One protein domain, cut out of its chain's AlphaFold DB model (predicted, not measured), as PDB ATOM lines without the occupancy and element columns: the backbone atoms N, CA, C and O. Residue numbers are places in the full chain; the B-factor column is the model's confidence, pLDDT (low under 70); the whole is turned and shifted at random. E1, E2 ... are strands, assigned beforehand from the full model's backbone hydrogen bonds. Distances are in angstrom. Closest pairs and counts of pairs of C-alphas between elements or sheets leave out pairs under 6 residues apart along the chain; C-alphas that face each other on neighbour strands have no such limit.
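What this domain is: This is residues 62 to 245 of the 601 residues of the protein "Autotransporter domain-containing protein" of Caulobacteraceae bacterium (UniProt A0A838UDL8). The chain is wound in stacked turns, a solenoid: E1, E3, residues 118 to 123 of E5, residues 138 to 141 of E7, E9 and E12 lie side by side in one wall; E5 and E7 bend from it into a second wall, where residues 125 to 128 of E5 and 146 to 151 of E7 lie side by side with E10 and with the first parts of E2 and E4; E2 and E4 then bend out of this second wall toward the third, in which E6, E8 and E11 stack. At the last turn the hairpin E13 and E14 joins E11 and covers the coil's end. The printed part has 184 residues with no named helix and 14 named strands, E1 to E14 in chain order, class all strand. They make a branched, parallel sheet of nine strands and a mixed one in the order E6, E8, E11, E14, E13. The whole is compact, with a radius of gyration of the C-alphas of 15.3 A and spans of 43 by 39 by 32 A.

How they stand to each other: Residues 62 to 63 and 66 to 67 pair parallel with E2, residues 81 to 91. E2 bends by 84 degrees at residue 85 and is parallel to E4, residues 105 to 113, with N 87 and O 109 at 2.9 A. E1, residues 74 to 77, is parallel to E3, residues 95 to 99, with N 77 and O 97 at 2.8 A. E5, residues 118 to 128, bends by 132 degrees at residue 124 and has E3 and E4 on one side, with N 98 and O 120 at 2.8 A and N 106 and O 125 at 2.9 A. On its other side is E7, residues 138 to 152, with N 126 and O 146 at 2.9 A. Beside E7, on the other side from E5, are E9, residues 166 to 169, and E10, residues 174 to 179, with N 141 and O 168 at 2.8 A and N 149 and O 176 at 3.1 A. E12, residues 201 to 204, is an edge strand parallel to E9, with N 169 and O 203 at 2.9 A. In the second sheet E6, residues 133 to 136, is parallel to E8, residues 160 to 163, with N 134 and O 160 at 2.8 A, and E8 to E11, residues 187 to 195, with N 161 and O 192 at 2.8 A. E14, residues 237 to 244, is antiparallel to E11, with N 190 and O 240 at 2.9 A, and forms a hairpin with E13, residues 219 to 226, with N 222 and O 241 at 2.8 A. The sheets form a sandwich, two sheets face to face, the facing parts 10.1 A centre to centre.

Where its parts are: E1 begins at C-alpha 74 (177.330, 213.850, 173.501). E2 is 24.5 A long, E11 24.0 A and E7 23.6 A. E14 ends at C-alpha 244 (193.870, 239.260, 150.383).

The domain as a whole: The C-alphas of Gly 71 and Arg 245, the two farthest apart, are 45.6 A apart. The printed part has no cut; its one long link, E12 to E13, includes residues 209 to 214, with pLDDT under 70.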
ATOM      1  N   ILE A  62     193.466 213.225 171.962       92.31
ATOM      2  CA  ILE A  62     192.825 212.199 171.132       92.31
ATOM      3  C   ILE A  62     193.335 212.389 169.705       92.31
ATOM      4  O   ILE A  62     193.127 213.448 169.117       92.31
ATOM      5  N   THR A  63     193.967 211.356 169.146       93.69
ATOM      6  CA  THR A  63     194.431 211.351 167.754       93.69
ATOM      7  C   THR A  63     193.718 210.249 166.982       93.69
ATOM      8  O   THR A  63     193.773 209.082 167.371       93.69
ATOM      9  N   GLY A  64     193.076 210.620 165.879       92.94
ATOM     10  CA  GLY A  64     192.266 209.736 165.045       92.94
ATOM     11  C   GLY A  64     190.802 210.169 164.987       92.94
ATOM     12  O   GLY A  64     190.332 210.959 165.805       92.94
ATOM     13  N   SER A  65     190.086 209.666 163.984       95.31
ATOM     14  CA  SER A  65     188.674 209.993 163.775       95.31
ATOM     15  C   SER A  65     187.781 209.461 164.898       95.31
ATOM     16  O   SER A  65     188.023 208.385 165.451       95.31
ATOM     17  N   ILE A  66     186.714 210.200 165.195       96.00
ATOM     18  CA  ILE A  66     185.697 209.835 166.184       96.00
ATOM     19  C   ILE A  66     184.424 209.444 165.434       96.00
ATOM     20  O   ILE A  66     183.960 210.201 164.587       96.00
ATOM     21  N   TYR A  67     183.858 208.285 165.769       95.19
ATOM     22  CA  TYR A  67     182.614 207.788 165.184       95.19
ATOM     23  C   TYR A  67     181.623 207.426 166.286       95.19
ATOM     24  O   TYR A  67     181.902 206.567 167.127       95.19
ATOM     25  N   PHE A  68     180.463 208.069 166.265       93.56
ATOM     26  CA  PHE A  68     179.299 207.695 167.054       93.56
ATOM     27  C   PHE A  68     178.348 206.809 166.232       93.56
ATOM     28  O   PHE A  68     178.565 206.543 165.052       93.56
ATOM     29  N   GLY A  69     177.327 206.263 166.896       88.00
ATOM     30  CA  GLY A  69     176.317 205.404 166.275       88.00
ATOM     31  C   GLY A  69     175.035 206.157 165.915       88.00
ATOM     32  O   GLY A  69     175.018 207.372 165.799       88.00
ATOM     33  N   SER A  70     173.925 205.430 165.790       87.31
ATOM     34  CA  SER A  70     172.597 205.988 165.478       87.31
ATOM     35  C   SER A  70     171.799 206.496 166.690       87.31
ATOM     36  O   SER A  70     170.612 206.806 166.574       87.31
ATOM     37  N   GLY A  71     172.413 206.502 167.876       89.31
ATOM     38  CA  GLY A  71     171.833 207.071 169.090       89.31
ATOM     39  C   GLY A  71     172.370 208.478 169.328       89.31
ATOM     40  O   GLY A  71     173.485 208.778 168.922       89.31
ATOM     41  N   GLY A  72     171.608 209.312 170.044       91.44
ATOM     42  CA  GLY A  72     172.039 210.676 170.364       91.44
ATOM     43  C   GLY A  72     173.404 210.711 171.060       91.44
ATOM     44  O   GLY A  72     173.580 210.114 172.125       91.44
ATOM     45  N   ALA A  73     174.356 211.407 170.445       94.25
ATOM     46  CA  ALA A  73     175.733 211.539 170.894       94.25
ATOM     47  C   ALA A  73     175.944 212.793 171.754       94.25
ATOM     48  O   ALA A  73     175.353 213.848 171.515       94.25
ATOM     49  N   ASN A  74     176.840 212.701 172.740       95.19
ATOM     50  CA  ASN A  74     177.330 213.850 173.501       95.19
ATOM     51  C   ASN A  74     178.859 213.795 173.568       95.19
ATOM     52  O   ASN A  74     179.421 212.962 174.281       95.19
ATOM     53  N   LEU A  75     179.516 214.674 172.812       96.19
ATOM     54  CA  LEU A  75     180.958 214.881 172.857       96.19
ATOM     55  C   LEU A  75     181.245 216.189 173.595       96.19
ATOM     56  O   LEU A  75     180.888 217.262 173.114       96.19
ATOM     57  N   ASN A  76     181.898 216.105 174.754       96.38
ATOM     58  CA  ASN A  76     182.262 217.263 175.569       96.38
ATOM     59  C   ASN A  76     183.775 217.292 175.811       96.38
ATOM     60  O   ASN A  76     184.322 216.378 176.430       96.38
ATOM     61  N   VAL A  77     184.438 218.340 175.326       96.19
ATOM     62  CA  VAL A  77     185.887 218.533 175.413       96.19
ATOM     63  C   VAL A  77     186.175 219.772 176.252       96.19
ATOM     64  O   VAL A  77     185.867 220.895 175.855       96.19
ATOM     65  N   THR A  78     186.777 219.568 177.423       94.25
ATOM     66  CA  THR A  78     187.047 220.641 178.397       94.25
ATOM     67  C   THR A  78     188.529 220.954 178.584       94.25
ATOM     68  O   THR A  78     188.868 221.916 179.268       94.25
ATOM     69  N   ALA A  79     189.417 220.123 178.037       90.62
ATOM     70  CA  ALA A  79     190.862 220.313 178.076       90.62
ATOM     71  C   ALA A  79     191.543 219.487 176.979       90.62
ATOM     72  O   ALA A  79     191.077 218.400 176.632       90.62
ATOM     73  N   GLY A  80     192.694 219.967 176.515       90.25
ATOM     74  CA  GLY A  80     193.574 219.227 175.619       90.25
ATOM     75  C   GLY A  80     193.166 219.246 174.152       90.25
ATOM     76  O   GLY A  80     192.427 220.121 173.712       90.25
ATOM     77  N   THR A  81     193.703 218.310 173.374       93.88
ATOM     78  CA  THR A  81     193.555 218.317 171.914       93.88
ATOM     79  C   THR A  81     192.774 217.113 171.405       93.88
ATOM     80  O   THR A  81     192.940 215.993 171.881       93.88
ATOM     81  N   VAL A  82     191.920 217.333 170.415       96.25
ATOM     82  CA  VAL A  82     191.285 216.284 169.616       96.25
ATOM     83  C   VAL A  82     191.652 216.567 168.171       96.25
ATOM     84  O   VAL A  82     191.342 217.637 167.661       96.25
ATOM     85  N   THR A  83     192.353 215.648 167.518       95.00
ATOM     86  CA  THR A  83     192.773 215.788 166.121       95.00
ATOM     87  C   THR A  83     192.414 214.521 165.364       95.00
ATOM     88  O   THR A  83     193.010 213.466 165.586       95.00
ATOM     89  N   GLY A  84     191.456 214.622 164.452       92.88
ATOM     90  CA  GLY A  84     191.066 213.528 163.571       92.88
ATOM     91  C   GLY A  84     190.588 214.049 162.224       92.88
ATOM     92  O   GLY A  84     190.222 215.214 162.102       92.88
ATOM     93  N   ASP A  85     190.565 213.182 161.213       93.25
ATOM     94  CA  ASP A  85     190.066 213.567 159.888       93.25
ATOM     95  C   ASP A  85     188.559 213.849 159.932       93.25
ATOM     96  O   ASP A  85     188.064 214.750 159.259       93.25
ATOM     97  N   VAL A  86     187.824 213.080 160.744       95.88
ATOM     98  CA  VAL A  86     186.362 213.133 160.850       95.88
ATOM     99  C   VAL A  86     185.924 213.055 162.313       95.88
ATOM    100  O   VAL A  86     186.450 212.250 163.085       95.88
ATOM    101  N   ILE A  87     184.918 213.856 162.668       96.75
ATOM    102  CA  ILE A  87     184.117 213.717 163.889       96.75
ATOM    103  C   ILE A  87     182.679 213.453 163.437       96.75
ATOM    104  O   ILE A  87     181.938 214.375 163.097       96.75
ATOM    105  N   ASP A  88     182.315 212.174 163.381       95.44
ATOM    106  CA  ASP A  88     181.008 211.712 162.927       95.44
ATOM    107  C   ASP A  88     180.097 211.464 164.125       95.44
ATOM    108  O   ASP A  88     180.290 210.511 164.881       95.44
ATOM    109  N   LEU A  89     179.122 212.349 164.318       95.19
ATOM    110  CA  LEU A  89     178.146 212.270 165.403       95.19
ATOM    111  C   LEU A  89     177.007 211.286 165.092       95.19
ATOM    112  O   LEU A  89     176.212 210.990 165.983       95.19
ATOM    113  N   GLY A  90     176.959 210.746 163.870       92.38
ATOM    114  CA  GLY A  90     175.956 209.791 163.424       92.38
ATOM    115  C   GLY A  90     174.543 210.374 163.390       92.38
ATOM    116  O   GLY A  90     174.341 211.585 163.270       92.38
ATOM    117  N   ALA A  91     173.552 209.492 163.500       87.12
ATOM    118  CA  ALA A  91     172.141 209.862 163.542       87.12
ATOM    119  C   ALA A  91     171.661 210.066 164.985       87.12
ATOM    120  O   ALA A  91     172.076 209.354 165.895       87.12
ATOM    121  N   GLY A  92     170.721 210.986 165.194       89.88
ATOM    122  CA  GLY A  92     170.099 211.209 166.500       89.88
ATOM    123  C   GLY A  92     170.078 212.679 166.895       89.88
ATOM    124  O   GLY A  92     170.231 213.562 166.064       89.88
ATOM    125  N   VAL A  93     169.826 212.952 168.177       94.75
ATOM    126  CA  VAL A  93     169.946 214.307 168.732       94.75
ATOM    127  C   VAL A  93     171.335 214.428 169.335       94.75
ATOM    128  O   VAL A  93     171.594 213.865 170.399       94.75
ATOM    129  N   ASN A  94     172.211 215.141 168.635       96.62
ATOM    130  CA  ASN A  94     173.636 215.160 168.926       96.62
ATOM    131  C   ASN A  94     174.066 216.488 169.549       96.62
ATOM    132  O   ASN A  94     173.512 217.549 169.258       96.62
ATOM    133  N   THR A  95     175.056 216.441 170.435       97.25
ATOM    134  CA  THR A  95     175.661 217.626 171.050       97.25
ATOM    135  C   THR A  95     177.180 217.535 170.992       97.25
ATOM    136  O   THR A  95     177.760 216.566 171.479       97.25
ATOM    137  N   LEU A  96     177.818 218.574 170.451       97.75
ATOM    138  CA  LEU A  96     179.265 218.783 170.511       97.75
ATOM    139  C   LEU A  96     179.539 220.036 171.341       97.75
ATOM    140  O   LEU A  96     179.059 221.117 171.008       97.75
ATOM    141  N   THR A  97     180.291 219.894 172.429       98.31
ATOM    142  CA  THR A  97     180.679 220.995 173.312       98.31
ATOM    143  C   THR A  97     182.195 221.092 173.421       98.31
ATOM    144  O   THR A  97     182.852 220.125 173.800       98.31
ATOM    145  N   VAL A  98     182.736 222.274 173.134       97.94
ATOM    146  CA  VAL A  98     184.114 222.666 173.443       97.94
ATOM    147  C   VAL A  98     184.045 223.761 174.501       97.94
ATOM    148  O   VAL A  98     183.412 224.801 174.298       97.94
ATOM    149  N   ASN A  99     184.615 223.493 175.670       96.38
ATOM    150  CA  ASN A  99     184.549 224.387 176.820       96.38
ATOM    151  C   ASN A  99     185.826 224.285 177.655       96.38
ATOM    152  O   ASN A  99     185.820 223.744 178.762       96.38
ATOM    153  N   GLY A 100     186.924 224.771 177.086       91.25
ATOM    154  CA  GLY A 100     188.221 224.811 177.749       91.25
ATOM    155  C   GLY A 100     188.925 226.153 177.584       91.25
ATOM    156  O   GLY A 100     188.322 227.155 177.194       91.25
ATOM    157  N   ASP A 101     190.211 226.173 177.918       89.81
ATOM    158  CA  ASP A 101     191.082 227.325 177.692       89.81
ATOM    159  C   ASP A 101     191.532 227.422 176.220       89.81
ATOM    160  O   ASP A 101     191.140 226.621 175.372       89.81
ATOM    161  N   VAL A 102     192.395 228.392 175.906       85.81
ATOM    162  CA  VAL A 102     192.938 228.598 174.549       85.81
ATOM    163  C   VAL A 102     193.719 227.392 173.997       85.81
ATOM    164  O   VAL A 102     193.880 227.272 172.788       85.81
ATOM    165  N   ASN A 103     194.180 226.481 174.862       87.56
ATOM    166  CA  ASN A 103     194.910 225.274 174.468       87.56
ATOM    167  C   ASN A 103     193.976 224.087 174.196       87.56
ATOM    168  O   ASN A 103     194.438 223.012 173.813       87.56
ATOM    169  N   THR A 104     192.671 224.264 174.411       93.50
ATOM    170  CA  THR A 104     191.666 223.249 174.126       93.50
ATOM    171  C   THR A 104     191.257 223.347 172.665       93.50
ATOM    172  O   THR A 104     190.531 224.266 172.287       93.50
ATOM    173  N   ILE A 105     191.752 222.427 171.838       94.00
ATOM    174  CA  ILE A 105     191.593 222.474 170.379       94.00
ATOM    175  C   ILE A 105     190.946 221.181 169.900       94.00
ATOM    176  O   ILE A 105     191.478 220.095 170.118       94.00
ATOM    177  N   VAL A 106     189.816 221.298 169.214       97.19
ATOM    178  CA  VAL A 106     189.134 220.187 168.547       97.19
ATOM    179  C   VAL A 106     189.188 220.423 167.047       97.19
ATOM    180  O   VAL A 106     188.667 221.426 166.574       97.19
ATOM    181  N   THR A 107     189.786 219.503 166.299       95.94
ATOM    182  CA  THR A 107     189.944 219.591 164.846       95.94
ATOM    183  C   THR A 107     189.426 218.322 164.181       95.94
ATOM    184  O   THR A 107     189.829 217.217 164.552       95.94
ATOM    185  N   GLY A 108     188.566 218.496 163.179       95.88
ATOM    186  CA  GLY A 108     188.107 217.427 162.296       95.88
ATOM    187  C   GLY A 108     186.872 217.815 161.493       95.88
ATOM    188  O   GLY A 108     186.213 218.806 161.804       95.88
ATOM    189  N   ALA A 109     186.558 217.041 160.453       96.31
ATOM    190  CA  ALA A 109     185.399 217.301 159.609       96.31
ATOM    191  C   ALA A 109     184.132 216.861 160.345       96.31
ATOM    192  O   ALA A 109     183.941 215.663 160.586       96.31
ATOM    193  N   ILE A 110     183.275 217.814 160.709       95.75
ATOM    194  CA  ILE A 110     182.049 217.527 161.455       95.75
ATOM    195  C   ILE A 110     181.016 216.915 160.514       95.75
ATOM    196  O   ILE A 110     180.696 217.473 159.459       95.75
ATOM    197  N   LYS A 111     180.466 215.771 160.922       93.75
ATOM    198  CA  LYS A 111     179.332 215.122 160.263       93.75
ATOM    199  C   LYS A 111     178.220 214.865 161.272       93.75
ATOM    200  O   LYS A 111     178.475 214.416 162.387       93.75
ATOM    201  N   ASP A 112     176.996 215.167 160.860       93.00
ATOM    202  CA  ASP A 112     175.766 214.929 161.611       93.00
ATOM    203  C   ASP A 112     174.675 214.495 160.634       93.00
ATOM    204  O   ASP A 112     174.495 215.115 159.579       93.00
ATOM    205  N   GLU A 113     173.944 213.439 160.978       88.12
ATOM    206  CA  GLU A 113     172.793 212.985 160.208       88.12
ATOM    207  C   GLU A 113     171.492 213.438 160.887       88.12
ATOM    208  O   GLU A 113     171.225 213.140 162.051       88.12
ATOM    209  N   GLY A 114     170.624 214.116 160.132       81.00
ATOM    210  CA  GLY A 114     169.271 214.461 160.585       81.00
ATOM    211  C   GLY A 114     169.080 215.888 161.099       81.00
ATOM    212  O   GLY A 114     167.946 216.254 161.406       81.00
ATOM    213  N   GLY A 115     170.129 216.716 161.141       83.56
ATOM    214  CA  GLY A 115     170.013 218.165 161.353       83.56
ATOM    215  C   GLY A 115     169.662 218.575 162.782       83.56
ATOM    216  O   GLY A 115     169.139 219.666 163.010       83.56
ATOM    217  N   GLN A 116     169.922 217.694 163.747       90.75
ATOM    218  CA  GLN A 116     169.573 217.884 165.157       90.75
ATOM    219  C   GLN A 116     170.803 218.201 166.022       90.75
ATOM    220  O   GLN A 116     170.702 218.188 167.250       90.75
ATOM    221  N   LEU A 117     171.937 218.527 165.393       96.44
ATOM    222  CA  LEU A 117     173.167 218.947 166.055       96.44
ATOM    223  C   LEU A 117     172.991 220.226 166.883       96.44
ATOM    224  O   LEU A 117     172.600 221.277 166.376       96.44
ATOM    225  N   THR A 118     173.359 220.163 168.156       97.94
ATOM    226  CA  THR A 118     173.618 221.336 168.997       97.94
ATOM    227  C   THR A 118     175.123 221.512 169.153       97.94
ATOM    228  O   THR A 118     175.782 220.701 169.806       97.94
ATOM    229  N   LEU A 119     175.668 222.567 168.552       98.00
ATOM    230  CA  LEU A 119     177.087 222.888 168.616       98.00
ATOM    231  C   LEU A 119     177.337 224.019 169.620       98.00
ATOM    232  O   LEU A 119     176.799 225.111 169.464       98.00
ATOM    233  N   ASN A 120     178.181 223.776 170.623       98.38
ATOM    234  CA  ASN A 120     178.528 224.741 171.665       98.38
ATOM    235  C   ASN A 120     180.050 224.927 171.748       98.38
ATOM    236  O   ASN A 120     180.754 224.083 172.292       98.38
ATOM    237  N   VAL A 121     180.567 226.052 171.271       97.44
ATOM    238  CA  VAL A 121     181.973 226.457 171.421       97.44
ATOM    239  C   VAL A 121     182.035 227.537 172.497       97.44
ATOM    240  O   VAL A 121     182.095 228.730 172.215       97.44
ATOM    241  N   LEU A 122     181.917 227.128 173.757       96.62
ATOM    242  CA  LEU A 122     181.808 228.045 174.898       96.62
ATOM    243  C   LEU A 122     183.162 228.680 175.257       96.62
ATOM    244  O   LEU A 122     183.204 229.829 175.698       96.62
ATOM    245  N   GLY A 123     184.253 227.950 175.020       92.75
ATOM    246  CA  GLY A 123     185.639 228.377 175.195       92.75
ATOM    247  C   GLY A 123     186.592 227.434 174.461       92.75
ATOM    248  O   GLY A 123     186.211 226.308 174.141       92.75
ATOM    249  N   GLY A 124     187.814 227.888 174.180       93.06
ATOM    250  CA  GLY A 124     188.763 227.149 173.347       93.06
ATOM    251  C   GLY A 124     188.395 227.209 171.865       93.06
ATOM    252  O   GLY A 124     187.692 228.124 171.430       93.06
ATOM    253  N   THR A 125     188.869 226.234 171.095       94.38
ATOM    254  CA  THR A 125     188.835 226.263 169.632       94.38
ATOM    255  C   THR A 125     188.193 225.010 169.049       94.38
ATOM    256  O   THR A 125     188.616 223.892 169.342       94.38
ATOM    257  N   LEU A 126     187.223 225.200 168.156       95.75
ATOM    258  CA  LEU A 126     186.739 224.171 167.240       95.75
ATOM    259  C   LEU A 126     187.149 224.533 165.814       95.75
ATOM    260  O   LEU A 126     186.781 225.597 165.327       95.75
ATOM    261  N   SER A 127     187.866 223.638 165.144       94.38
ATOM    262  CA  SER A 127     188.262 223.746 163.744       94.38
ATOM    263  C   SER A 127     187.565 222.680 162.908       94.38
ATOM    264  O   SER A 127     188.038 221.544 162.816       94.38
ATOM    265  N   ASP A 128     186.456 223.059 162.277       95.38
ATOM    266  CA  ASP A 128     185.725 222.200 161.350       95.38
ATOM    267  C   ASP A 128     186.395 222.191 159.970       95.38
ATOM    268  O   ASP A 128     186.439 223.199 159.258       95.38
ATOM    269  N   THR A 129     186.918 221.031 159.580       94.38
ATOM    270  CA  THR A 129     187.571 220.833 158.280       94.38
ATOM    271  C   THR A 129     186.608 220.362 157.186       94.38
ATOM    272  O   THR A 129     187.053 220.061 156.080       94.38
ATOM    273  N   ASN A 130     185.298 220.298 157.449       95.31
ATOM    274  CA  ASN A 130     184.283 219.975 156.449       95.31
ATOM    275  C   ASN A 130     183.894 221.222 155.633       95.31
ATOM    276  O   ASN A 130     183.201 222.087 156.171       95.31
ATOM    277  N   PRO A 131     184.224 221.327 154.333       95.31
ATOM    278  CA  PRO A 131     183.910 222.511 153.542       95.31
ATOM    279  C   PRO A 131     182.480 222.454 152.978       95.31
ATOM    280  O   PRO A 131     182.228 222.985 151.906       95.31
ATOM    281  N   ASN A 132     181.537 221.778 153.642       95.69
ATOM    282  CA  ASN A 132     180.171 221.594 153.148       95.69
ATOM    283  C   ASN A 132     179.124 222.103 154.140       95.69
ATOM    284  O   ASN A 132     179.395 222.395 155.302       95.69
ATOM    285  N   THR A 133     177.879 222.177 153.673       95.75
ATOM    286  CA  THR A 133     176.749 222.537 154.532       95.75
ATOM    287  C   THR A 133     176.493 221.460 155.591       95.75
ATOM    288  O   THR A 133     176.397 220.277 155.267       95.75
ATOM    289  N   VAL A 134     176.320 221.887 156.841       95.38
ATOM    290  CA  VAL A 134     175.951 221.049 157.987       95.38
ATOM    291  C   VAL A 134     174.597 221.528 158.507       95.38
ATOM    292  O   VAL A 134     174.445 222.676 158.924       95.38
ATOM    293  N   ALA A 135     173.589 220.659 158.472       95.12
ATOM    294  CA  ALA A 135     172.311 220.957 159.109       95.12
ATOM    295  C   ALA A 135     172.477 220.874 160.632       95.12
ATOM    296  O   ALA A 135     173.038 219.909 161.145       95.12
ATOM    297  N   ALA A 136     171.983 221.870 161.360       96.00
ATOM    298  CA  ALA A 136     172.091 221.919 162.809       96.00
ATOM    299  C   ALA A 136     170.801 222.436 163.449       96.00
ATOM    300  O   ALA A 136     170.020 223.192 162.866       96.00
ATOM    301  N   ARG A 137     170.590 222.077 164.712       96.81
ATOM    302  CA  ARG A 137     169.595 222.735 165.553       96.81
ATOM    303  C   ARG A 137     170.093 224.111 165.976       96.81
ATOM    304  O   ARG A 137     169.352 225.076 165.861       96.81
ATOM    305  N   SER A 138     171.322 224.214 166.475       97.31
ATOM    306  CA  SER A 138     171.885 225.493 166.926       97.31
ATOM    307  C   SER A 138     173.405 225.501 166.903       97.31
ATOM    308  O   SER A 138     174.036 224.453 167.061       97.31
ATOM    309  N   VAL A 139     173.968 226.697 166.744       98.00
ATOM    310  CA  VAL A 139     175.397 226.978 166.900       98.00
ATOM    311  C   VAL A 139     175.557 228.098 167.921       98.00
ATOM    312  O   VAL A 139     175.031 229.196 167.735       98.00
ATOM    313  N   ASN A 140     176.273 227.817 169.007       98.19
ATOM    314  CA  ASN A 140     176.492 228.745 170.108       98.19
ATOM    315  C   ASN A 140     177.989 228.946 170.337       98.19
ATOM    316  O   ASN A 140     178.694 227.987 170.642       98.19
ATOM    317  N   VAL A 141     178.473 230.183 170.227       97.12
ATOM    318  CA  VAL A 141     179.880 230.541 170.449       97.12
ATOM    319  C   VAL A 141     179.981 231.539 171.599       97.12
ATOM    320  O   VAL A 141     179.368 232.609 171.579       97.12
ATOM    321  N   GLY A 142     180.736 231.165 172.631       95.81
ATOM    322  CA  GLY A 142     180.968 231.969 173.827       95.81
ATOM    323  C   GLY A 142     181.961 233.110 173.599       95.81
ATOM    324  O   GLY A 142     182.619 233.195 172.567       95.81
ATOM    325  N   ALA A 143     182.100 233.991 174.594       93.06
ATOM    326  CA  ALA A 143     182.952 235.185 174.512       93.06
ATOM    327  C   ALA A 143     184.450 234.871 174.332       93.06
ATOM    328  O   ALA A 143     185.208 235.726 173.886       93.06
ATOM    329  N   THR A 144     184.873 233.660 174.696       91.56
ATOM    330  CA  THR A 144     186.241 233.144 174.537       91.56
ATOM    331  C   THR A 144     186.289 231.924 173.613       91.56
ATOM    332  O   THR A 144     187.267 231.179 173.633       91.56
ATOM    333  N   GLY A 145     185.207 231.664 172.875       93.44
ATOM    334  CA  GLY A 145     185.106 230.563 171.925       93.44
ATOM    335  C   GLY A 145     185.571 230.980 170.534       93.44
ATOM    336  O   GLY A 145     185.249 232.078 170.068       93.44
ATOM    337  N   VAL A 146     186.296 230.083 169.869       93.12
ATOM    338  CA  VAL A 146     186.789 230.265 168.503       93.12
ATOM    339  C   VAL A 146     186.215 229.171 167.609       93.12
ATOM    340  O   VAL A 146     186.510 227.990 167.790       93.12
ATOM    341  N   LEU A 147     185.399 229.565 166.634       94.06
ATOM    342  CA  LEU A 147     184.899 228.678 165.585       94.06
ATOM    343  C   LEU A 147     185.692 228.921 164.299       94.06
ATOM    344  O   LEU A 147     185.527 229.957 163.657       94.06
ATOM    345  N   LEU A 148     186.534 227.972 163.907       92.50
ATOM    346  CA  LEU A 148     187.162 227.962 162.596       92.50
ATOM    347  C   LEU A 148     186.385 227.032 161.688       92.50
ATOM    348  O   LEU A 148     186.111 225.882 162.028       92.50
ATOM    349  N   VAL A 149     186.074 227.545 160.515       93.31
ATOM    350  CA  VAL A 149     185.435 226.791 159.445       93.31
ATOM    351  C   VAL A 149     186.383 226.610 158.282       93.31
ATOM    352  O   VAL A 149     187.442 227.233 158.244       93.31
ATOM    353  N   SER A 150     186.024 225.774 157.319       92.88
ATOM    354  CA  SER A 150     186.838 225.567 156.129       92.88
ATOM    355  C   SER A 150     186.150 226.066 154.868       92.88
ATOM    356  O   SER A 150     184.925 226.044 154.758       92.88
ATOM    357  N   ALA A 151     186.944 226.528 153.907       94.12
ATOM    358  CA  ALA A 151     186.475 226.824 152.560       94.12
ATOM    359  C   ALA A 151     187.405 226.210 151.527       94.12
ATOM    360  O   ALA A 151     188.621 226.156 151.709       94.12
ATOM    361  N   ASP A 152     186.810 225.801 150.420       94.12
ATOM    362  CA  ASP A 152     187.485 225.328 149.229       94.12
ATOM    363  C   ASP A 152     187.070 226.209 148.037       94.12
ATOM    364  O   ASP A 152     186.129 225.884 147.305       94.12
ATOM    365  N   PRO A 153     187.730 227.373 147.859       93.69
ATOM    366  CA  PRO A 153     187.457 228.287 146.751       93.69
ATOM    367  C   PRO A 153     187.482 227.633 145.365       93.69
ATOM    368  O   PRO A 153     186.665 227.991 144.521       93.69
ATOM    369  N   ALA A 154     188.381 226.672 145.133       91.25
ATOM    370  CA  ALA A 154     188.498 225.961 143.861       91.25
ATOM    371  C   ALA A 154     187.235 225.157 143.512       91.25
ATOM    372  O   ALA A 154     186.882 225.051 142.337       91.25
ATOM    373  N   HIS A 155     186.528 224.635 144.520       93.00
ATOM    374  CA  HIS A 155     185.262 223.914 144.348       93.00
ATOM    375  C   HIS A 155     184.021 224.758 144.682       93.00
ATOM    376  O   HIS A 155     182.896 224.285 144.517       93.00
ATOM    377  N   GLY A 156     184.200 226.007 145.121       93.38
ATOM    378  CA  GLY A 156     183.108 226.914 145.476       93.38
ATOM    379  C   GLY A 156     182.320 226.478 146.714       93.38
ATOM    380  O   GLY A 156     181.125 226.759 146.800       93.38
ATOM    381  N   THR A 157     182.960 225.777 147.652       95.75
ATOM    382  CA  THR A 157     182.304 225.248 148.856       95.75
ATOM    383  C   THR A 157     182.908 225.826 150.139       95.75
ATOM    384  O   THR A 157     184.062 226.252 150.176       95.75
ATOM    385  N   ASN A 158     182.114 225.884 151.207       96.25
ATOM    386  CA  ASN A 158     182.567 226.225 152.553       96.25
ATOM    387  C   ASN A 158     181.672 225.580 153.613       96.25
ATOM    388  O   ASN A 158     180.516 225.235 153.340       96.25
ATOM    389  N   THR A 159     182.182 225.451 154.840       96.44
ATOM    390  CA  THR A 159     181.350 225.064 155.979       96.44
ATOM    391  C   THR A 159     180.247 226.097 156.148       96.44
ATOM    392  O   THR A 159     180.523 227.286 156.340       96.44
ATOM    393  N   LYS A 160     179.000 225.635 156.097       96.81
ATOM    394  CA  LYS A 160     177.824 226.463 156.354       96.81
ATOM    395  C   LYS A 160     176.872 225.729 157.283       96.81
ATOM    396  O   LYS A 160     176.289 224.721 156.895       96.81
ATOM    397  N   PHE A 161     176.682 226.240 158.492       96.75
ATOM    398  CA  PHE A 161     175.705 225.704 159.429       96.75
ATOM    399  C   PHE A 161     174.320 226.277 159.134       96.75
ATOM    400  O   PHE A 161     174.093 227.476 159.284       96.75
ATOM    401  N   VAL A 162     173.380 225.417 158.747       96.62
ATOM    402  CA  VAL A 162     171.980 225.806 158.527       96.62
ATOM    403  C   VAL A 162     171.178 225.441 159.768       96.62
ATOM    404  O   VAL A 162     171.020 224.261 160.080       96.62
ATOM    405  N   THR A 163     170.705 226.453 160.496       97.19
ATOM    406  CA  THR A 163     170.161 226.297 161.853       97.19
ATOM    407  C   THR A 163     168.640 226.425 161.906       97.19
ATOM    408  O   THR A 163     168.055 227.343 161.331       97.19
ATOM    409  N   THR A 164     167.986 225.504 162.616       96.62
ATOM    410  CA  THR A 164     166.517 225.473 162.795       96.62
ATOM    411  C   THR A 164     166.046 225.956 164.168       96.62
ATOM    412  O   THR A 164     164.850 226.084 164.389       96.62
ATOM    413  N   GLY A 165     166.961 226.203 165.104       95.12
ATOM    414  CA  GLY A 165     166.699 226.683 166.460       95.12
ATOM    415  C   GLY A 165     167.422 227.996 166.767       95.12
ATOM    416  O   GLY A 165     167.831 228.727 165.868       95.12
ATOM    417  N   ALA A 166     167.546 228.322 168.055       95.94
ATOM    418  CA  ALA A 166     168.217 229.540 168.501       95.94
ATOM    419  C   ALA A 166     169.742 229.366 168.509       95.94
ATOM    420  O   ALA A 166     170.252 228.496 169.212       95.94
ATOM    421  N   SER A 167     170.444 230.213 167.762       97.69
ATOM    422  CA  SER A 167     171.905 230.265 167.662       97.69
ATOM    423  C   SER A 167     172.425 231.586 168.220       97.69
ATOM    424  O   SER A 167     171.825 232.647 168.011       97.69
ATOM    425  N   THR A 168     173.546 231.544 168.938       97.44
ATOM    426  CA  THR A 168     174.062 232.711 169.665       97.44
ATOM    427  C   THR A 168     175.568 232.881 169.505       97.44
ATOM    428  O   THR A 168     176.340 231.950 169.697       97.44
ATOM    429  N   PHE A 169     176.007 234.096 169.190       96.94
ATOM    430  CA  PHE A 169     177.417 234.483 169.198       96.94
ATOM    431  C   PHE A 169     177.594 235.581 170.243       96.94
ATOM    432  O   PHE A 169     177.096 236.696 170.086       96.94
ATOM    433  N   ALA A 170     178.245 235.259 171.358       95.75
ATOM    434  CA  ALA A 170     178.437 236.207 172.448       95.75
ATOM    435  C   ALA A 170     179.353 237.374 172.032       95.75
ATOM    436  O   ALA A 170     180.137 237.277 171.090       95.75
ATOM    437  N   THR A 171     179.296 238.485 172.770       93.62
ATOM    438  CA  THR A 171     180.280 239.566 172.588       93.62
ATOM    439  C   THR A 171     181.675 239.033 172.910       93.62
ATOM    440  O   THR A 171     181.875 238.472 173.986       93.62
ATOM    441  N   GLY A 172     182.623 239.196 171.987       90.25
ATOM    442  CA  GLY A 172     183.968 238.622 172.073       90.25
ATOM    443  C   GLY A 172     184.156 237.301 171.323       90.25
ATOM    444  O   GLY A 172     185.303 236.938 171.076       90.25
ATOM    445  N   ALA A 173     183.076 236.633 170.888       92.94
ATOM    446  CA  ALA A 173     183.162 235.419 170.074       92.94
ATOM    447  C   ALA A 173     184.029 235.643 168.826       92.94
ATOM    448  O   ALA A 173     184.029 236.734 168.241       92.94
ATOM    449  N   GLN A 174     184.756 234.603 168.418       91.50
ATOM    450  CA  GLN A 174     185.663 234.651 167.277       91.50
ATOM    451  C   GLN A 174     185.257 233.628 166.219       91.50
ATOM    452  O   GLN A 174     184.910 232.487 166.533       91.50
ATOM    453  N   VAL A 175     185.321 234.047 164.956       90.62
ATOM    454  CA  VAL A 175     185.074 233.197 163.789       90.62
ATOM    455  C   VAL A 175     186.262 233.338 162.848       90.62
ATOM    456  O   VAL A 175     186.662 234.458 162.541       90.62
ATOM    457  N   GLY A 176     186.836 232.220 162.420       88.75
ATOM    458  CA  GLY A 176     187.988 232.167 161.520       88.75
ATOM    459  C   GLY A 176     187.756 231.213 160.353       88.75
ATOM    460  O   GLY A 176     186.732 230.536 160.299       88.75
ATOM    461  N   LEU A 177     188.714 231.153 159.426       88.25
ATOM    462  CA  LEU A 177     188.642 230.305 158.239       88.25
ATOM    463  C   LEU A 177     189.978 229.627 157.951       88.25
ATOM    464  O   LEU A 177     191.013 230.286 157.927       88.25
ATOM    465  N   THR A 178     189.909 228.344 157.622       88.19
ATOM    466  CA  THR A 178     190.990 227.563 157.028       88.19
ATOM    467  C   THR A 178     190.697 227.354 155.542       88.19
ATOM    468  O   THR A 178     189.668 226.788 155.171       88.19
ATOM    469  N   LEU A 179     191.600 227.795 154.670       91.06
ATOM    470  CA  LEU A 179     191.472 227.604 153.224       91.06
ATOM    471  C   LEU A 179     192.075 226.256 152.807       91.06
ATOM    472  O   LEU A 179     193.252 226.003 153.049       91.06
ATOM    473  N   GLN A 180     191.276 225.395 152.174       91.06
ATOM    474  CA  GLN A 180     191.730 224.123 151.592       91.06
ATOM    475  C   GLN A 180     192.356 224.317 150.205       91.06
ATOM    476  O   GLN A 180     193.211 223.534 149.789       91.06
ATOM    477  N   SER A 181     191.951 225.378 149.508       92.56
ATOM    478  CA  SER A 181     192.511 225.810 148.231       92.56
ATOM    479  C   SER A 181     192.641 227.331 148.179       92.56
ATOM    480  O   SER A 181     192.111 228.052 149.029       92.56
ATOM    481  N   LEU A 182     193.412 227.830 147.216       92.69
ATOM    482  CA  LEU A 182     193.733 229.246 147.125       92.69
ATOM    483  C   LEU A 182     192.525 230.085 146.684       92.69
ATOM    484  O   LEU A 182     191.875 229.795 145.681       92.69
ATOM    485  N   GLN A 183     192.267 231.181 147.397       91.94
ATOM    486  CA  GLN A 183     191.290 232.185 146.985       91.94
ATOM    487  C   GLN A 183     191.942 233.187 146.020       91.94
ATOM    488  O   GLN A 183     192.593 234.139 146.440       91.94
ATOM    489  N   ILE A 184     191.731 233.011 144.714       87.19
ATOM    490  CA  ILE A 184     192.284 233.926 143.697       87.19
ATOM    491  C   ILE A 184     191.640 235.321 143.774       87.19
ATOM    492  O   ILE A 184     192.314 236.337 143.611       87.19
ATOM    493  N   ALA A 185     190.331 235.384 144.050       90.62
ATOM    494  CA  ALA A 185     189.613 236.648 144.157       90.62
ATOM    495  C   ALA A 185     190.160 237.496 145.327       90.62
ATOM    496  O   ALA A 185     190.230 237.001 146.456       90.62
ATOM    497  N   PRO A 186     190.479 238.792 145.122       91.00
ATOM    498  CA  PRO A 186     191.028 239.639 146.183       91.00
ATOM    499  C   PRO A 186     190.121 239.775 147.406       91.00
ATOM    500  O   PRO A 186     190.603 240.049 148.501       91.00
ATOM    501  N   THR A 187     188.806 239.630 147.242       94.19
ATOM    502  CA  THR A 187     187.842 239.612 148.343       94.19
ATOM    503  C   THR A 187     186.717 238.636 148.031       94.19
ATOM    504  O   THR A 187     186.187 238.652 146.922       94.19
ATOM    505  N   GLN A 188     186.347 237.822 149.016       94.38
ATOM    506  CA  GLN A 188     185.251 236.861 148.942       94.38
ATOM    507  C   GLN A 188     184.464 236.881 150.253       94.38
ATOM    508  O   GLN A 188     185.043 237.030 151.326       94.38
ATOM    509  N   VAL A 189     183.145 236.722 150.172       94.75
ATOM    510  CA  VAL A 189     182.278 236.577 151.348       94.75
ATOM    511  C   VAL A 189     181.822 235.126 151.447       94.75
ATOM    512  O   VAL A 189     181.382 234.549 150.451       94.75
ATOM    513  N   TYR A 190     181.928 234.551 152.643       94.81
ATOM    514  CA  TYR A 190     181.471 233.202 152.971       94.81
ATOM    515  C   TYR A 190     180.369 233.270 154.027       94.81
ATOM    516  O   TYR A 190     180.593 233.783 155.121       94.81
ATOM    517  N   THR A 191     179.189 232.728 153.733       96.75
ATOM    518  CA  THR A 191     178.135 232.553 154.743       96.75
ATOM    519  C   THR A 191     178.443 231.305 155.562       96.75
ATOM    520  O   THR A 191     178.482 230.198 155.026       96.75
ATOM    521  N   ILE A 192     178.688 231.492 156.859       95.38
ATOM    522  CA  ILE A 192     179.134 230.444 157.786       95.38
ATOM    523  C   ILE A 192     177.974 229.888 158.607       95.38
ATOM    524  O   ILE A 192     177.939 228.699 158.916       95.38
ATOM    525  N   VAL A 193     177.011 230.739 158.955       97.12
ATOM    526  CA  VAL A 193     175.777 230.339 159.635       97.12
ATOM    527  C   VAL A 193     174.610 231.003 158.932       97.12
ATOM    528  O   VAL A 193     174.687 232.185 158.614       97.12
ATOM    529  N   GLU A 194     173.534 230.255 158.730       96.94
ATOM    530  CA  GLU A 194     172.290 230.713 158.120       96.94
ATOM    531  C   GLU A 194     171.110 230.141 158.920       96.94
ATOM    532  O   GLU A 194     171.101 228.959 159.278       96.94
ATOM    533  N   THR A 195     170.113 230.956 159.258       97.31
ATOM    534  CA  THR A 195     168.878 230.461 159.896       97.31
ATOM    535  C   THR A 195     167.868 230.007 158.857       97.31
ATOM    536  O   THR A 195     167.661 230.698 157.865       97.31
ATOM    537  N   VAL A 196     167.128 228.936 159.134       96.25
ATOM    538  CA  VAL A 196     165.947 228.584 158.337       96.25
ATOM    539  C   VAL A 196     164.816 229.585 158.634       96.25
ATOM    540  O   VAL A 196     164.414 229.688 159.803       96.25
ATOM    541  N   PRO A 197     164.276 230.295 157.618       95.06
ATOM    542  CA  PRO A 197     163.183 231.247 157.811       95.06
ATOM    543  C   PRO A 197     161.984 230.618 158.533       95.06
ATOM    544  O   PRO A 197     161.582 229.487 158.245       95.06
ATOM    545  N   GLY A 198     161.437 231.336 159.514       92.75
ATOM    546  CA  GLY A 198     160.292 230.899 160.321       92.75
ATOM    547  C   GLY A 198     160.564 229.776 161.336       92.75
ATOM    548  O   GLY A 198     159.625 229.352 162.010       92.75
ATOM    549  N   GLN A 199     161.803 229.285 161.470       91.44
ATOM    550  CA  GLN A 199     162.150 228.211 162.417       91.44
ATOM    551  C   GLN A 199     163.256 228.612 163.406       91.44
ATOM    552  O   GLN A 199     163.109 228.376 164.606       91.44
ATOM    553  N   GLY A 200     164.337 229.244 162.931       88.25
ATOM    554  CA  GLY A 200     165.496 229.611 163.753       88.25
ATOM    555  C   GLY A 200     165.534 231.079 164.194       88.25
ATOM    556  O   GLY A 200     164.836 231.932 163.652       88.25
ATOM    557  N   THR A 201     166.400 231.387 165.162       94.06
ATOM    558  CA  THR A 201     166.777 232.772 165.512       94.06
ATOM    559  C   THR A 201     168.293 232.873 165.631       94.06
ATOM    560  O   THR A 201     168.942 231.912 166.042       94.06
ATOM    561  N   LEU A 202     168.864 234.023 165.275       96.56
ATOM    562  CA  LEU A 202     170.299 234.275 165.380       96.56
ATOM    563  C   LEU A 202     170.536 235.621 166.052       96.56
ATOM    564  O   LEU A 202     170.017 236.648 165.617       96.56
ATOM    565  N   THR A 203     171.343 235.607 167.106       96.31
ATOM    566  CA  THR A 203     171.800 236.826 167.777       96.31
ATOM    567  C   THR A 203     173.314 236.827 167.858       96.31
ATOM    568  O   THR A 203     173.902 235.836 168.298       96.31
ATOM    569  N   ALA A 204     173.936 237.945 167.504       94.06
ATOM    570  CA  ALA A 204     175.373 238.134 167.622       94.06
ATOM    571  C   ALA A 204     175.687 239.437 168.363       94.06
ATOM    572  O   ALA A 204     175.082 240.477 168.098       94.06
ATOM    573  N   GLY A 205     176.631 239.372 169.301       91.19
ATOM    574  CA  GLY A 205     177.274 240.547 169.880       91.19
ATOM    575  C   GLY A 205     178.342 241.128 168.951       91.19
ATOM    576  O   GLY A 205     178.473 240.742 167.791       91.19
ATOM    577  N   THR A 206     179.151 242.050 169.470       90.69
ATOM    578  CA  THR A 206     180.344 242.512 168.749       90.69
ATOM    579  C   THR A 206     181.396 241.405 168.752       90.69
ATOM    580  O   THR A 206     181.783 240.924 169.820       90.69
ATOM    581  N   PHE A 207     181.863 241.003 167.570       89.81
ATOM    582  CA  PHE A 207     182.977 240.064 167.440       89.81
ATOM    583  C   PHE A 207     184.251 240.647 168.064       89.81
ATOM    584  O   PHE A 207     184.461 241.863 168.057       89.81
ATOM    585  N   GLY A 208     185.087 239.790 168.651       76.69
ATOM    586  CA  GLY A 208     186.313 240.231 169.320       76.69
ATOM    587  C   GLY A 208     187.288 240.954 168.375       76.69
ATOM    588  O   GLY A 208     187.385 240.634 167.197       76.69
ATOM    589  N   THR A 209     188.062 241.906 168.908       60.38
ATOM    590  CA  THR A 209     189.091 242.674 168.168       60.38
ATOM    591  C   THR A 209     190.417 241.924 167.994       60.38
ATOM    592  O   THR A 209     191.335 242.418 167.345       60.38
ATOM    593  N   GLY A 210     190.556 240.753 168.618       48.44
ATOM    594  CA  GLY A 210     191.803 240.000 168.699       48.44
ATOM    595  C   GLY A 210     191.934 238.945 167.612       48.44
ATOM    596  O   GLY A 210     191.888 237.772 167.948       48.44
ATOM    597  N   LEU A 211     192.129 239.380 166.364       51.06
ATOM    598  CA  LEU A 211     192.429 238.556 165.187       51.06
ATOM    599  C   LEU A 211     191.367 237.508 164.834       51.06
ATOM    600  O   LEU A 211     190.844 236.772 165.665       51.06
ATOM    601  N   LEU A 212     191.172 237.306 163.540       53.81
ATOM    602  CA  LEU A 212     190.867 235.954 163.085       53.81
ATOM    603  C   LEU A 212     192.185 235.214 163.136       53.81
ATOM    604  O   LEU A 212     192.956 235.164 162.178       53.81
ATOM    605  N   ASN A 213     192.492 234.768 164.345       51.69
ATOM    606  CA  ASN A 213     193.602 233.882 164.565       51.69
ATOM    607  C   ASN A 213     193.343 232.641 163.717       51.69
ATOM    608  O   ASN A 213     192.238 232.094 163.738       51.69
ATOM    609  N   ASN A 214     194.385 232.236 162.990       60.16
ATOM    610  CA  ASN A 214     194.457 231.029 162.170       60.16
ATOM    611  C   ASN A 214     193.963 231.120 160.710       60.16
ATOM    612  O   ASN A 214     193.860 230.083 160.060       60.16
ATOM    613  N   ALA A 215     193.699 232.317 160.170       73.38
ATOM    614  CA  ALA A 215     193.671 232.477 158.714       73.38
ATOM    615  C   ALA A 215     195.110 232.470 158.158       73.38
ATOM    616  O   ALA A 215     196.024 232.936 158.852       73.38
ATOM    617  N   PRO A 216     195.333 231.998 156.917       87.25
ATOM    618  CA  PRO A 216     196.628 232.159 156.264       87.25
ATOM    619  C   PRO A 216     197.026 233.638 156.256       87.25
ATOM    620  O   PRO A 216     196.193 234.486 155.935       87.25
ATOM    621  N   PHE A 217     198.285 233.961 156.566       90.94
ATOM    622  CA  PHE A 217     198.786 235.337 156.663       90.94
ATOM    623  C   PHE A 217     198.548 236.134 155.378       90.94
ATOM    624  O   PHE A 217     198.329 237.342 155.434       90.94
ATOM    625  N   LEU A 218     198.501 235.443 154.233       92.62
ATOM    626  CA  LEU A 218     198.140 235.997 152.929       92.62
ATOM    627  C   LEU A 218     196.784 236.734 152.931       92.62
ATOM    628  O   LEU A 218     196.568 237.651 152.135       92.62
ATOM    629  N   TYR A 219     195.876 236.366 153.835       91.19
ATOM    630  CA  TYR A 219     194.539 236.928 153.941       91.19
ATOM    631  C   TYR A 219     194.304 237.609 155.291       91.19
ATOM    632  O   TYR A 219     194.930 237.359 156.321       91.19
ATOM    633  N   THR A 220     193.343 238.513 155.262       89.38
ATOM    634  CA  THR A 220     192.610 238.997 156.423       89.38
ATOM    635  C   THR A 220     191.183 238.521 156.282       89.38
ATOM    636  O   THR A 220     190.723 238.232 155.179       89.38
ATOM    637  N   ALA A 221     190.467 238.441 157.385       87.38
ATOM    638  CA  ALA A 221     189.058 238.135 157.350       87.38
ATOM    639  C   ALA A 221     188.288 239.022 158.337       87.38
ATOM    640  O   ALA A 221     188.856 239.645 159.231       87.38
ATOM    641  N   ALA A 222     186.981 239.137 158.180       89.75
ATOM    642  CA  ALA A 222     186.149 239.901 159.097       89.75
ATOM    643  C   ALA A 222     184.795 239.220 159.229       89.75
ATOM    644  O   ALA A 222     184.111 239.000 158.229       89.75
ATOM    645  N   ALA A 223     184.421 238.881 160.461       90.94
ATOM    646  CA  ALA A 223     183.110 238.327 160.760       90.94
ATOM    647  C   ALA A 223     182.080 239.453 160.891       90.94
ATOM    648  O   ALA A 223     182.334 240.477 161.532       90.94
ATOM    649  N   SER A 224     180.904 239.251 160.310       93.12
ATOM    650  CA  SER A 224     179.784 240.184 160.388       93.12
ATOM    651  C   SER A 224     178.470 239.443 160.583       93.12
ATOM    652  O   SER A 224     178.253 238.373 160.019       93.12
ATOM    653  N   PHE A 225     177.577 240.050 161.358       95.50
ATOM    654  CA  PHE A 225     176.205 239.594 161.512       95.50
ATOM    655  C   PHE A 225     175.301 240.362 160.553       95.50
ATOM    656  O   PHE A 225     175.298 241.596 160.560       95.50
ATOM    657  N   VAL A 226     174.534 239.628 159.752       96.38
ATOM    658  CA  VAL A 226     173.542 240.165 158.822       96.38
ATOM    659  C   VAL A 226     172.158 239.735 159.318       96.38
ATOM    660  O   VAL A 226     171.792 238.570 159.165       96.38
ATOM    661  N   PRO A 227     171.392 240.624 159.971       95.06
ATOM    662  CA  PRO A 227     170.052 240.287 160.437       95.06
ATOM    663  C   PRO A 227     169.076 240.149 159.261       95.06
ATOM    664  O   PRO A 227     169.165 240.897 158.288       95.06
ATOM    665  N   ALA A 228     168.109 239.239 159.389       94.06
ATOM    666  CA  ALA A 228     166.998 239.119 158.446       94.06
ATOM    667  C   ALA A 228     166.162 240.410 158.396       94.06
ATOM    668  O   ALA A 228     165.874 241.006 159.439       94.06
ATOM    669  N   GLY A 229     165.722 240.806 157.195       91.56
ATOM    670  CA  GLY A 229     164.751 241.889 157.012       91.56
ATOM    671  C   GLY A 229     163.364 241.498 157.534       91.56
ATOM    672  O   GLY A 229     162.784 242.221 158.345       91.56
ATOM    673  N   ASP A 230     162.876 240.322 157.126       93.38
ATOM    674  CA  ASP A 230     161.744 239.615 157.739       93.38
ATOM    675  C   ASP A 230     162.161 238.178 158.112       93.38
ATOM    676  O   ASP A 230     162.346 237.359 157.215       93.38
ATOM    677  N   PRO A 231     162.265 237.814 159.406       89.31
ATOM    678  CA  PRO A 231     162.684 236.474 159.845       89.31
ATOM    679  C   PRO A 231     161.817 235.300 159.358       89.31
ATOM    680  O   PRO A 231     162.212 234.141 159.506       89.31
ATOM    681  N   ASN A 232     160.616 235.560 158.826       91.62
ATOM    682  CA  ASN A 232     159.752 234.523 158.251       91.62
ATOM    683  C   ASN A 232     160.027 234.268 156.763       91.62
ATOM    684  O   ASN A 232     159.550 233.268 156.227       91.62
ATOM    685  N   VAL A 233     160.763 235.165 156.102       92.50
ATOM    686  CA  VAL A 233     161.026 235.136 154.655       92.50
ATOM    687  C   VAL A 233     162.523 235.056 154.371       92.50
ATOM    688  O   VAL A 233     162.940 234.242 153.550       92.50
ATOM    689  N   ASP A 234     163.320 235.849 155.085       94.12
ATOM    690  CA  ASP A 234     164.761 235.985 154.904       94.12
ATOM    691  C   ASP A 234     165.536 235.288 156.036       94.12
ATOM    692  O   ASP A 234     165.104 235.303 157.197       94.12
ATOM    693  N   PRO A 235     166.709 234.702 155.745       95.56
ATOM    694  CA  PRO A 235     167.597 234.189 156.774       95.56
ATOM    695  C   PRO A 235     168.344 235.327 157.486       95.56
ATOM    696  O   PRO A 235     168.640 236.374 156.914       95.56
ATOM    697  N   SER A 236     168.688 235.107 158.753       96.31
ATOM    698  CA  SER A 236     169.769 235.833 159.421       96.31
ATOM    699  C   SER A 236     171.069 235.055 159.243       96.31
ATOM    700  O   SER A 236     171.069 233.823 159.337       96.31
ATOM    701  N   GLU A 237     172.178 235.760 159.033       97.00
ATOM    702  CA  GLU A 237     173.454 235.148 158.670       97.00
ATOM    703  C   GLU A 237     174.627 235.621 159.535       97.00
ATOM    704  O   GLU A 237     174.706 236.785 159.936       97.00
ATOM    705  N   ILE A 238     175.586 234.719 159.766       95.88
ATOM    706  CA  ILE A 238     176.971 235.094 160.066       95.88
ATOM    707  C   ILE A 238     177.776 234.934 158.783       95.88
ATOM    708  O   ILE A 238     177.876 233.831 158.240       95.88
ATOM    709  N   GLN A 239     178.379 236.026 158.332       94.94
ATOM    710  CA  GLN A 239     179.238 236.060 157.155       94.94
ATOM    711  C   GLN A 239     180.687 236.318 157.556       94.94
ATOM    712  O   GLN A 239     180.960 237.008 158.540       94.94
ATOM    713  N   LEU A 240     181.613 235.787 156.766       92.44
ATOM    714  CA  LEU A 240     183.037 236.039 156.869       92.44
ATOM    715  C   LEU A 240     183.541 236.641 155.556       92.44
ATOM    716  O   LEU A 240     183.556 235.974 154.524       92.44
ATOM    717  N   THR A 241     183.953 237.903 155.594       93.12
ATOM    718  CA  THR A 241     184.581 238.574 154.448       93.12
ATOM    719  C   THR A 241     186.076 238.323 154.496       93.12
ATOM    720  O   THR A 241     186.719 238.784 155.430       93.12
ATOM    721  N   VAL A 242     186.629 237.609 153.523       92.19
ATOM    722  CA  VAL A 242     188.053 237.272 153.420       92.19
ATOM    723  C   VAL A 242     188.686 238.116 152.325       92.19
ATOM    724  O   VAL A 242     188.315 238.006 151.156       92.19
ATOM    725  N   THR A 243     189.666 238.934 152.690       92.75
ATOM    726  CA  THR A 243     190.359 239.864 151.796       92.75
ATOM    727  C   THR A 243     191.852 239.565 151.780       92.75
ATOM    728  O   THR A 243     192.491 239.510 152.831       92.75
ATOM    729  N   ARG A 244     192.424 239.406 150.585       93.25
ATOM    730  CA  ARG A 244     193.870 239.260 150.383       93.25
ATOM    731  C   ARG A 244     194.581 240.515 150.884       93.25
ATOM    732  O   ARG A 244     194.178 241.630 150.548       93.25
ATOM    733  N   ARG A 245     195.632 240.341 151.685       93.38
ATOM    734  CA  ARG A 245     196.470 241.461 152.119       93.38
ATOM    735  C   ARG A 245     197.120 242.130 150.911       93.38
ATOM    736  O   ARG A 245     197.463 241.482 149.924       93.38
TER     737      ARG A 245